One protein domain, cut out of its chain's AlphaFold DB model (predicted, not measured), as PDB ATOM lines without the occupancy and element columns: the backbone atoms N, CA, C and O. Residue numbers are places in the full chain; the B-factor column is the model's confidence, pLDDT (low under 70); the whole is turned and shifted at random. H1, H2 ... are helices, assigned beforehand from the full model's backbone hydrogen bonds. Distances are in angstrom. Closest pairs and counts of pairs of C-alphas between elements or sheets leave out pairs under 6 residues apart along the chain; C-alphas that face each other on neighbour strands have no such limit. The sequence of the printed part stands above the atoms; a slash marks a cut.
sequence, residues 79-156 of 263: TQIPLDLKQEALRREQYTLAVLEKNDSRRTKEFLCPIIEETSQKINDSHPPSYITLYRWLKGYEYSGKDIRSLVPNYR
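This is residues 79 to 156 of the 263 residues of an uncharacterized protein of Nostoc sp. HK-01 (UniProt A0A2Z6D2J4). The later half of one long helix, H1, is crossed by H2 and H3, which also meet each other; short H4 packs on H1 and H3. The 78 printed residues have four named helices, H1 to H4 along the chain, and no named strand: class all helix. The whole is compact, radius of gyration of the C-alphas 12.2 A, spanning 36 by 28 by 21 A.

H1, residues 83 to 101, touches H2, residues 109 to 122, at a steep tilt of 56 degrees, closest C-alphas Tyr 95 and Thr 119, 6.4 A. H3, residues 131 to 143, touches H1 about perpendicular, 89 degrees, Thr 96 to Leu 138 closest C-alphas, 5.9 A. H4, residues 148 to 151, touches H1, closest C-alphas Ala 89 and Leu 151, 5.1 A. H2 and H4 are apart. Every O i to N i+4 pair is within hydrogen-bond range in H3, 14 of 15 in H1, 8 of 10 in H2; H4 is too short for one.

H1 runs 26.6 A from C-alpha 83 (-27.850, -6.209, 31.882); H2 19.9 A; H3 18.2 A. H4 ends at C-alpha 151 (-35.578, 1.635, 40.295).

The C-alphas of Gln 80 and Glu 110 are farthest apart, 37.5 A. The printed part has no cut; no link is long. Residue 156 has pLDDT under 70.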
ATOM      1  N   THR A  79     -28.639  -9.934  40.735       73.06
ATOM      2  CA  THR A  79     -27.748 -10.680  39.831       73.06
ATOM      3  C   THR A  79     -28.486 -11.313  38.646       73.06
ATOM      4  O   THR A  79     -27.925 -11.372  37.553       73.06
ATOM      5  N   GLN A  80     -29.757 -11.682  38.815       75.19
ATOM      6  CA  GLN A  80     -30.581 -12.348  37.804       75.19
ATOM      7  C   GLN A  80     -31.280 -11.367  36.849       75.19
ATOM      8  O   GLN A  80     -31.925 -11.781  35.885       75.19
ATOM      9  N   ILE A  81     -31.155 -10.058  37.090       78.12
ATOM     10  CA  ILE A  81     -31.743  -9.028  36.233       78.12
ATOM     11  C   ILE A  81     -30.916  -8.895  34.933       78.12
ATOM     12  O   ILE A  81     -29.682  -8.881  34.991       78.12
ATOM     13  N   PRO A  82     -31.562  -8.793  33.753       83.12
ATOM     14  CA  PRO A  82     -30.888  -8.501  32.485       83.12
ATOM     15  C   PRO A  82     -29.995  -7.253  32.548       83.12
ATOM     16  O   PRO A  82     -30.340  -6.283  33.222       83.12
ATOM     17  N   LEU A  83     -28.871  -7.267  31.822       85.38
ATOM     18  CA  LEU A  83     -27.850  -6.209  31.882       85.38
ATOM     19  C   LEU A  83     -28.415  -4.819  31.553       85.38
ATOM     20  O   LEU A  83     -28.196  -3.889  32.322       85.38
ATOM     21  N   ASP A  84     -29.218  -4.707  30.496       86.88
ATOM     22  CA  ASP A  84     -29.817  -3.436  30.065       86.88
ATOM     23  C   ASP A  84     -30.680  -2.805  31.172       86.88
ATOM     24  O   ASP A  84     -30.651  -1.601  31.418       86.88
ATOM     25  N   LEU A  85     -31.434  -3.640  31.896       87.56
ATOM     26  CA  LEU A  85     -32.295  -3.191  32.989       87.56
ATOM     27  C   LEU A  85     -31.486  -2.810  34.234       87.56
ATOM     28  O   LEU A  85     -31.891  -1.903  34.958       87.56
ATOM     29  N   LYS A  86     -30.351  -3.480  34.477       88.00
ATOM     30  CA  LYS A  86     -29.411  -3.113  35.548       88.00
ATOM     31  C   LYS A  86     -28.759  -1.766  35.275       88.00
ATOM     32  O   LYS A  86     -28.703  -0.947  36.183       88.00
ATOM     33  N   GLN A  87     -28.287  -1.536  34.051       90.00
ATOM     34  CA  GLN A  87     -27.663  -0.269  33.658       90.00
ATOM     35  C   GLN A  87     -28.633   0.899  33.841       90.00
ATOM     36  O   GLN A  87     -28.279   1.908  34.443       90.00
ATOM     37  N   GLU A  88     -29.884   0.728  33.419       91.69
ATOM     38  CA  GLU A  88     -30.917   1.745  33.616       91.69
ATOM     39  C   GLU A  88     -31.272   1.939  35.103       91.69
ATOM     40  O   GLU A  88     -31.526   3.063  35.529       91.69
ATOM     41  N   ALA A  89     -31.257   0.884  35.925       91.56
ATOM     42  CA  ALA A  89     -31.448   1.013  37.372       91.56
ATOM     43  C   ALA A  89     -30.290   1.766  38.051       91.56
ATOM     44  O   ALA A  89     -30.546   2.643  38.871       91.56
ATOM     45  N   LEU A  90     -29.041   1.476  37.672       91.62
ATOM     46  CA  LEU A  90     -27.848   2.179  38.160       91.62
ATOM     47  C   LEU A  90     -27.867   3.657  37.763       91.62
ATOM     48  O   LEU A  90     -27.621   4.525  38.596       91.62
ATOM     49  N   ARG A  91     -28.241   3.958  36.513       94.81
ATOM     50  CA  ARG A  91     -28.438   5.336  36.048       94.81
ATOM     51  C   ARG A  91     -29.450   6.075  36.925       94.81
ATOM     52  O   ARG A  91     -29.199   7.189  37.368       94.81
ATOM     53  N   ARG A  92     -30.605   5.462  37.197       94.94
ATOM     54  CA  ARG A  92     -31.638   6.050  38.070       94.94
ATOM     55  C   ARG A  92     -31.146   6.248  39.492       94.94
ATOM     56  O   ARG A  92     -31.484   7.255  40.109       94.94
ATOM     57  N   GLU A  93     -30.358   5.300  39.989       94.12
ATOM     58  CA  GLU A  93     -29.805   5.340  41.335       94.12
ATOM     59  C   GLU A  93     -28.926   6.576  41.531       94.12
ATOM     60  O   GLU A  93     -29.112   7.286  42.517       94.12
ATOM     61  N   GLN A  94     -28.073   6.909  40.556       94.62
ATOM     62  CA  GLN A  94     -27.232   8.112  40.592       94.62
ATOM     63  C   GLN A  94     -28.055   9.388  40.822       94.62
ATOM     64  O   GLN A  94     -27.737  10.173  41.712       94.62
ATOM     65  N   TYR A  95     -29.162   9.559  40.094       96.00
ATOM     66  CA  TYR A  95     -30.065  10.696  40.302       96.00
ATOM     67  C   TYR A  95     -30.736  10.677  41.676       96.00
ATOM     68  O   TYR A  95     -30.876  11.720  42.313       96.00
ATOM     69  N   THR A  96     -31.177   9.508  42.149       93.75
ATOM     70  CA  THR A  96     -31.823   9.418  43.464       93.75
ATOM     71  C   THR A  96     -30.851   9.685  44.610       93.75
ATOM     72  O   THR A  96     -31.215  10.384  45.553       93.75
ATOM     73  N   LEU A  97     -29.612   9.195  44.515       92.81
ATOM     74  CA  LEU A  97     -28.575   9.431  45.516       92.81
ATOM     75  C   LEU A  97     -28.166  10.905  45.543       92.81
ATOM     76  O   LEU A  97     -28.122  11.475  46.627       92.81
ATOM     77  N   ALA A  98     -28.002  11.549  44.382       94.06
ATOM     78  CA  ALA A  98     -27.685  12.978  44.300       94.06
ATOM     79  C   ALA A  98     -28.714  13.866  45.028       94.06
ATOM     80  O   ALA A  98     -28.360  14.891  45.607       94.06
ATOM     81  N   VAL A  99     -29.992  13.471  45.035       93.62
ATOM     82  CA  VAL A  99     -31.033  14.166  45.811       93.62
ATOM     83  C   VAL A  99     -30.927  13.859  47.305       93.62
ATOM     84  O   VAL A  99     -31.047  14.767  48.125       93.62
ATOM     85  N   LEU A 100     -30.704  12.593  47.671       89.69
ATOM     86  CA  LEU A 100     -30.592  12.178  49.072       89.69
ATOM     87  C   LEU A 100     -29.361  12.780  49.766       89.69
ATOM     88  O   LEU A 100     -29.440  13.105  50.946       89.69
ATOM     89  N   GLU A 101     -28.262  12.994  49.042       91.50
ATOM     90  CA  GLU A 101     -27.044  13.642  49.550       91.50
ATOM     91  C   GLU A 101     -27.279  15.078  50.029       91.50
ATOM     92  O   GLU A 101     -26.614  15.537  50.957       91.50
ATOM     93  N   LYS A 102     -28.254  15.792  49.451       90.62
ATOM     94  CA  LYS A 102     -28.604  17.150  49.892       90.62
ATOM     95  C   LYS A 102     -29.314  17.169  51.256       90.62
ATOM     96  O   LYS A 102     -29.496  18.252  51.799       90.62
ATOM     97  N   ASN A 103     -29.706  16.006  51.802       84.56
ATOM     98  CA  ASN A 103     -30.406  15.843  53.089       84.56
ATOM     99  C   ASN A 103     -31.626  16.769  53.262       84.56
ATOM    100  O   ASN A 103     -31.949  17.207  54.364       84.56
ATOM    101  N   ASP A 104     -32.323  17.049  52.162       87.06
ATOM    102  CA  ASP A 104     -33.495  17.919  52.122       87.06
ATOM    103  C   ASP A 104     -34.737  17.090  51.764       87.06
ATOM    104  O   ASP A 104     -34.690  16.190  50.918       87.06
ATOM    105  N   SER A 105     -35.863  17.369  52.418       84.38
ATOM    106  CA  SER A 105     -37.142  16.689  52.190       84.38
ATOM    107  C   SER A 105     -37.961  17.309  51.055       84.38
ATOM    108  O   SER A 105     -38.939  16.706  50.607       84.38
ATOM    109  N   ARG A 106     -37.569  18.481  50.538       89.06
ATOM    110  CA  ARG A 106     -38.248  19.141  49.418       89.06
ATOM    111  C   ARG A 106     -38.195  18.278  48.162       89.06
ATOM    112  O   ARG A 106     -37.201  17.630  47.838       89.06
ATOM    113  N   ARG A 107     -39.312  18.261  47.435       88.81
ATOM    114  CA  ARG A 107     -39.486  17.527  46.169       88.81
ATOM    115  C   ARG A 107     -40.157  18.395  45.100       88.81
ATOM    116  O   ARG A 107     -40.869  17.891  44.234       88.81
ATOM    117  N   THR A 108     -39.981  19.712  45.199       92.50
ATOM    118  CA  THR A 108     -40.545  20.676  44.250       92.50
ATOM    119  C   THR A 108     -39.738  20.708  42.954       92.50
ATOM    120  O   THR A 108     -38.605  20.223  42.891       92.50
ATOM    121  N   LYS A 109     -40.325  21.279  41.899       93.38
ATOM    122  CA  LYS A 109     -39.669  21.404  40.593       93.38
ATOM    123  C   LYS A 109     -38.387  22.230  40.703       93.38
ATOM    124  O   LYS A 109     -37.355  21.823  40.185       93.38
ATOM    125  N   GLU A 110     -38.451  23.339  41.432       93.25
ATOM    126  CA  GLU A 110     -37.355  24.292  41.634       93.25
ATOM    127  C   GLU A 110     -36.177  23.649  42.370       93.25
ATOM    128  O   GLU A 110     -35.034  24.028  42.150       93.25
ATOM    129  N   PHE A 111     -36.448  22.653  43.216       93.88
ATOM    130  CA  PHE A 111     -35.421  21.916  43.942       93.88
ATOM    131  C   PHE A 111     -34.816  20.775  43.110       93.88
ATOM    132  O   PHE A 111     -33.603  20.583  43.103       93.88
ATOM    133  N   LEU A 112     -35.646  20.010  42.395       94.81
ATOM    134  CA  LEU A 112     -35.187  18.827  41.660       94.81
ATOM    135  C   LEU A 112     -34.520  19.169  40.323       94.81
ATOM    136  O   LEU A 112     -33.585  18.476  39.931       94.81
ATOM    137  N   CYS A 113     -34.974  20.208  39.617       95.25
ATOM    138  CA  CYS A 113     -34.420  20.579  38.311       95.25
ATOM    139  C   CYS A 113     -32.911  20.892  38.353       95.25
ATOM    140  O   CYS A 113     -32.194  20.294  37.550       95.25
ATOM    141  N   PRO A 114     -32.396  21.715  39.290       96.00
ATOM    142  CA  PRO A 114     -30.957  21.974  39.390       96.00
ATOM    143  C   PRO A 114     -30.140  20.704  39.653       96.00
ATOM    144  O   PRO A 114     -29.081  20.511  39.067       96.00
ATOM    145  N   ILE A 115     -30.654  19.796  40.493       95.31
ATOM    146  CA  ILE A 115     -29.977  18.529  40.808       95.31
ATOM    147  C   ILE A 115     -29.945  17.614  39.580       95.31
ATOM    148  O   ILE A 115     -28.938  16.954  39.329       95.31
ATOM    149  N   ILE A 116     -31.030  17.573  38.800       95.94
ATOM    150  CA  ILE A 116     -31.093  16.801  37.552       95.94
ATOM    151  C   ILE A 116     -30.042  17.299  36.563       95.94
ATOM    152  O   ILE A 116     -29.349  16.473  35.977       95.94
ATOM    153  N   GLU A 117     -29.916  18.615  36.401       95.81
ATOM    154  CA  GLU A 117     -28.963  19.231  35.476       95.81
ATOM    155  C   GLU A 117     -27.509  19.014  35.918       95.81
ATOM    156  O   GLU A 117     -26.682  18.556  35.129       95.81
ATOM    157  N   GLU A 118     -27.210  19.234  37.203       96.06
ATOM    158  CA  GLU A 118     -25.890  18.950  37.783       96.06
ATOM    159  C   GLU A 118     -25.519  17.470  37.593       96.06
ATOM    160  O   GLU A 118     -24.404  17.130  37.195       96.06
ATOM    161  N   THR A 119     -26.468  16.566  37.851       95.50
ATOM    162  CA  THR A 119     -26.229  15.125  37.739       95.50
ATOM    163  C   THR A 119     -26.071  14.701  36.284       95.50
ATOM    164  O   THR A 119     -25.146  13.950  35.989       95.50
ATOM    165  N   SER A 120     -26.907  15.192  35.359       95.94
ATOM    166  CA  SER A 120     -26.834  14.811  33.942       95.94
ATOM    167  C   SER A 120     -25.515  15.212  33.300       95.94
ATOM    168  O   SER A 120     -24.975  14.437  32.514       95.94
ATOM    169  N   GLN A 121     -24.964  16.369  33.676       95.12
ATOM    170  CA  GLN A 121     -23.629  16.792  33.255       95.12
ATOM    171  C   GLN A 121     -22.543  15.865  33.819       95.12
ATOM    172  O   GLN A 121     -21.682  15.409  33.072       95.12
ATOM    173  N   LYS A 122     -22.609  15.506  35.111       94.44
ATOM    174  CA  LYS A 122     -21.631  14.597  35.742       94.44
ATOM    175  C   LYS A 122     -21.589  13.213  35.100       94.44
ATOM    176  O   LYS A 122     -20.511  12.642  34.960       94.44
ATOM    177  N   ILE A 123     -22.747  12.662  34.732       93.06
ATOM    178  CA  ILE A 123     -22.844  11.311  34.159       93.06
ATOM    179  C   ILE A 123     -22.885  11.303  32.622       93.06
ATOM    180  O   ILE A 123     -23.020  10.235  32.031       93.06
ATOM    181  N   ASN A 124     -22.759  12.472  31.977       94.38
ATOM    182  CA  ASN A 124     -22.889  12.664  30.526       94.38
ATOM    183  C   ASN A 124     -24.164  12.029  29.939       94.38
ATOM    184  O   ASN A 124     -24.141  11.374  28.894       94.38
ATOM    185  N   ASP A 125     -25.292  12.211  30.623       93.19
ATOM    186  CA  ASP A 125     -26.575  11.672  30.187       93.19
ATOM    187  C   ASP A 125     -27.256  12.601  29.181       93.19
ATOM    188  O   ASP A 125     -27.645  13.727  29.495       93.19
ATOM    189  N   SER A 126     -27.437  12.091  27.964       92.75
ATOM    190  CA  SER A 126     -28.106  12.787  26.862       92.75
ATOM    191  C   SER A 126     -29.621  12.915  27.042       92.75
ATOM    192  O   SER A 126     -30.242  13.739  26.376       92.75
ATOM    193  N   HIS A 127     -30.230  12.111  27.918       93.50
ATOM    194  CA  HIS A 127     -31.681  12.040  28.090       93.50
ATOM    195  C   HIS A 127     -32.077  12.125  29.573       93.50
ATOM    196  O   HIS A 127     -32.648  11.165  30.115       93.50
ATOM    197  N   PRO A 128     -31.815  13.262  30.246       95.00
ATOM    198  CA  PRO A 128     -32.117  13.421  31.662       95.00
ATOM    199  C   PRO A 128     -33.617  13.248  31.961       95.00
ATOM    200  O   PRO A 128     -34.479  13.560  31.131       95.00
ATOM    201  N   PRO A 129     -33.969  12.747  33.157       96.00
ATOM    202  CA  PRO A 129     -35.359  12.590  33.558       96.00
ATOM    203  C   PRO A 129     -36.047  13.942  33.777       96.00
ATOM    204  O   PRO A 129     -35.431  14.924  34.173       96.00
ATOM    205  N   SER A 130     -37.373  13.973  33.629       96.69
ATOM    206  CA  SER A 130     -38.166  15.101  34.131       96.69
ATOM    207  C   SER A 130     -38.206  15.107  35.667       96.69
ATOM    208  O   SER A 130     -38.090  14.051  36.296       96.69
ATOM    209  N   TYR A 131     -38.477  16.265  36.280       96.12
ATOM    210  CA  TYR A 131     -38.629  16.362  37.739       96.12
ATOM    211  C   TYR A 131     -39.707  15.407  38.287       96.12
ATOM    212  O   TYR A 131     -39.507  14.782  39.325       96.12
ATOM    213  N   ILE A 132     -40.819  15.219  37.558       96.81
ATOM    214  CA  ILE A 132     -41.893  14.280  37.928       96.81
ATOM    215  C   ILE A 132     -41.375  12.840  37.890       96.81
ATOM    216  O   ILE A 132     -41.718  12.024  38.747       96.81
ATOM    217  N   THR A 133     -40.555  12.513  36.891       95.19
ATOM    218  CA  THR A 133     -39.945  11.188  36.756       95.19
ATOM    219  C   THR A 133     -39.025  10.896  37.940       95.19
ATOM    220  O   THR A 133     -39.183   9.854  38.576       95.19
ATOM    221  N   LEU A 134     -38.130  11.828  38.281       96.19
ATOM    222  CA  LEU A 134     -37.229  11.683  39.424       96.19
ATOM    223  C   LEU A 134     -37.995  11.606  40.751       96.19
ATOM    224  O   LEU A 134     -37.712  10.745  41.577       96.19
ATOM    225  N   TYR A 135     -39.022  12.438  40.929       95.12
ATOM    226  CA  TYR A 135     -39.910  12.368  42.088       95.12
ATOM    227  C   TYR A 135     -40.537  10.974  42.258       95.12
ATOM    228  O   TYR A 135     -40.544  10.421  43.358       95.12
ATOM    229  N   ARG A 136     -41.034  10.372  41.168       92.94
ATOM    230  CA  ARG A 136     -41.604   9.015  41.198       92.94
ATOM    231  C   ARG A 136     -40.563   7.963  41.580       92.94
ATOM    232  O   ARG A 136     -40.894   7.055  42.337       92.94
ATOM    233  N   TRP A 137     -39.333   8.086  41.080       94.75
ATOM    234  CA  TRP A 137     -38.229   7.199  41.459       94.75
ATOM    235  C   TRP A 137     -37.886   7.321  42.940       94.75
ATOM    236  O   TRP A 137     -37.831   6.301  43.616       94.75
ATOM    237  N   LEU A 138     -37.747   8.545  43.459       93.88
ATOM    238  CA  LEU A 138     -37.484   8.798  44.879       93.88
ATOM    239  C   LEU A 138     -38.563   8.189  45.770       93.88
ATOM    240  O   LEU A 138     -38.245   7.451  46.696       93.88
ATOM    241  N   LYS A 139     -39.838   8.423  45.443       91.06
ATOM    242  CA  LYS A 139     -40.963   7.862  46.200       91.06
ATOM    243  C   LYS A 139     -40.940   6.330  46.207       91.06
ATOM    244  O   LYS A 139     -41.159   5.723  47.250       91.06
ATOM    245  N   GLY A 140     -40.675   5.704  45.058       85.12
ATOM    246  CA  GLY A 140     -40.549   4.245  44.960       85.12
ATOM    247  C   GLY A 140     -39.353   3.702  45.747       85.12
ATOM    248  O   GLY A 140     -39.478   2.703  46.452       85.12
ATOM    249  N   TYR A 141     -38.221   4.400  45.681       88.38
ATOM    250  CA  TYR A 141     -36.993   4.040  46.378       88.38
ATOM    251  C   TYR A 141     -37.144   4.138  47.897       88.38
ATOM    252  O   TYR A 141     -36.840   3.178  48.601       88.38
ATOM    253  N   GLU A 142     -37.693   5.240  48.406       87.12
ATOM    254  CA  GLU A 142     -37.987   5.428  49.831       87.12
ATOM    255  C   GLU A 142     -38.990   4.380  50.342       87.12
ATOM    256  O   GLU A 142     -38.723   3.731  51.352       87.12
ATOM    257  N   TYR A 143     -40.084   4.132  49.606       83.19
ATOM    258  CA  TYR A 143     -41.093   3.126  49.976       83.19
ATOM    259  C   TYR A 143     -40.530   1.698  50.017       83.19
ATOM    260  O   TYR A 143     -40.928   0.894  50.853       83.19
ATOM    261  N   SER A 144     -39.564   1.385  49.150       78.50
ATOM    262  CA  SER A 144     -38.878   0.085  49.136       78.50
ATOM    263  C   SER A 144     -37.809  -0.089  50.225       78.50
ATOM    264  O   SER A 144     -37.105  -1.098  50.235       78.50
ATOM    265  N   GLY A 145     -37.621   0.890  51.120       77.88
ATOM    266  CA  GLY A 145     -36.537   0.852  52.104       77.88
ATOM    267  C   GLY A 145     -35.151   1.061  51.482       77.88
ATOM    268  O   GLY A 145     -34.160   0.482  51.948       77.88
ATOM    269  N   LYS A 146     -35.079   1.895  50.432       85.19
ATOM    270  CA  LYS A 146     -33.862   2.230  49.676       85.19
ATOM    271  C   LYS A 146     -33.241   1.001  48.997       85.19
ATOM    272  O   LYS A 146     -32.060   0.702  49.182       85.19
ATOM    273  N   ASP A 147     -34.055   0.246  48.255       83.50
ATOM    274  CA  ASP A 147     -33.596  -0.870  47.420       83.50
ATOM    275  C   ASP A 147     -33.466  -0.427  45.953       83.50
ATOM    276  O   ASP A 147     -34.427   0.049  45.345       83.50
ATOM    277  N   ILE A 148     -32.290  -0.636  45.351       85.69
ATOM    278  CA  ILE A 148     -32.015  -0.380  43.929       85.69
ATOM    279  C   ILE A 148     -32.984  -1.127  42.998       85.69
ATOM    280  O   ILE A 148     -33.310  -0.649  41.911       85.69
ATOM    281  N   ARG A 149     -33.514  -2.282  43.421       84.88
ATOM    282  CA  ARG A 149     -34.480  -3.066  42.632       84.88
ATOM    283  C   ARG A 149     -35.772  -2.304  42.348       84.88
ATOM    284  O   ARG A 149     -36.402  -2.557  41.323       84.88
ATOM    285  N   SER A 150     -36.143  -1.354  43.206       86.62
ATOM    286  CA  SER A 150     -37.310  -0.485  42.998       86.62
ATOM    287  C   SER A 150     -37.149   0.457  41.798       86.62
ATOM    288  O   SER A 150     -38.136   0.879  41.197       86.62
ATOM    289  N   LEU A 151     -35.905   0.756  41.414       90.19
ATOM    290  CA  LEU A 151     -35.578   1.635  40.295       90.19
ATOM    291  C   LEU A 151     -35.584   0.898  38.954       90.19
ATOM    292  O   LEU A 151     -35.606   1.540  37.901       90.19
ATOM    293  N   VAL A 152     -35.623  -0.437  38.960       89.62
ATOM    294  CA  VAL A 152     -35.629  -1.249  37.742       89.62
ATOM    295  C   VAL A 152     -36.917  -0.992  36.948       89.62
ATOM    296  O   VAL A 152     -38.021  -1.142  37.477       89.62
ATOM    297  N   PRO A 153     -36.839  -0.611  35.659       86.38
ATOM    298  CA  PRO A 153     -38.034  -0.349  34.870       86.38
ATOM    299  C   PRO A 153     -38.886  -1.598  34.650       86.38
ATOM    300  O   PRO A 153     -38.441  -2.592  34.079       86.38
ATOM    301  N   ASN A 154     -40.178  -1.480  34.956       82.81
ATOM    302  CA  ASN A 154     -41.164  -2.497  34.614       82.81
ATOM    303  C   ASN A 154     -41.714  -2.300  33.186       82.81
ATOM    304  O   ASN A 154     -42.896  -2.022  32.983       82.81
ATOM    305  N   TYR A 155     -40.856  -2.405  32.161       81.00
ATOM    306  CA  TYR A 155     -41.299  -2.273  30.762       81.00
ATOM    307  C   TYR A 155     -42.305  -3.356  30.359       81.00
ATOM    308  O   TYR A 155     -43.195  -3.095  29.556       81.00
ATOM    309  N   ARG A 156     -42.176  -4.562  30.924       67.69
ATOM    310  CA  ARG A 156     -43.025  -5.717  30.591       67.69
ATOM    311  C   ARG A 156     -44.391  -5.688  31.277       67.69
ATOM    312  O   ARG A 156     -45.308  -6.329  30.781       67.69
TER     313      ARG A 156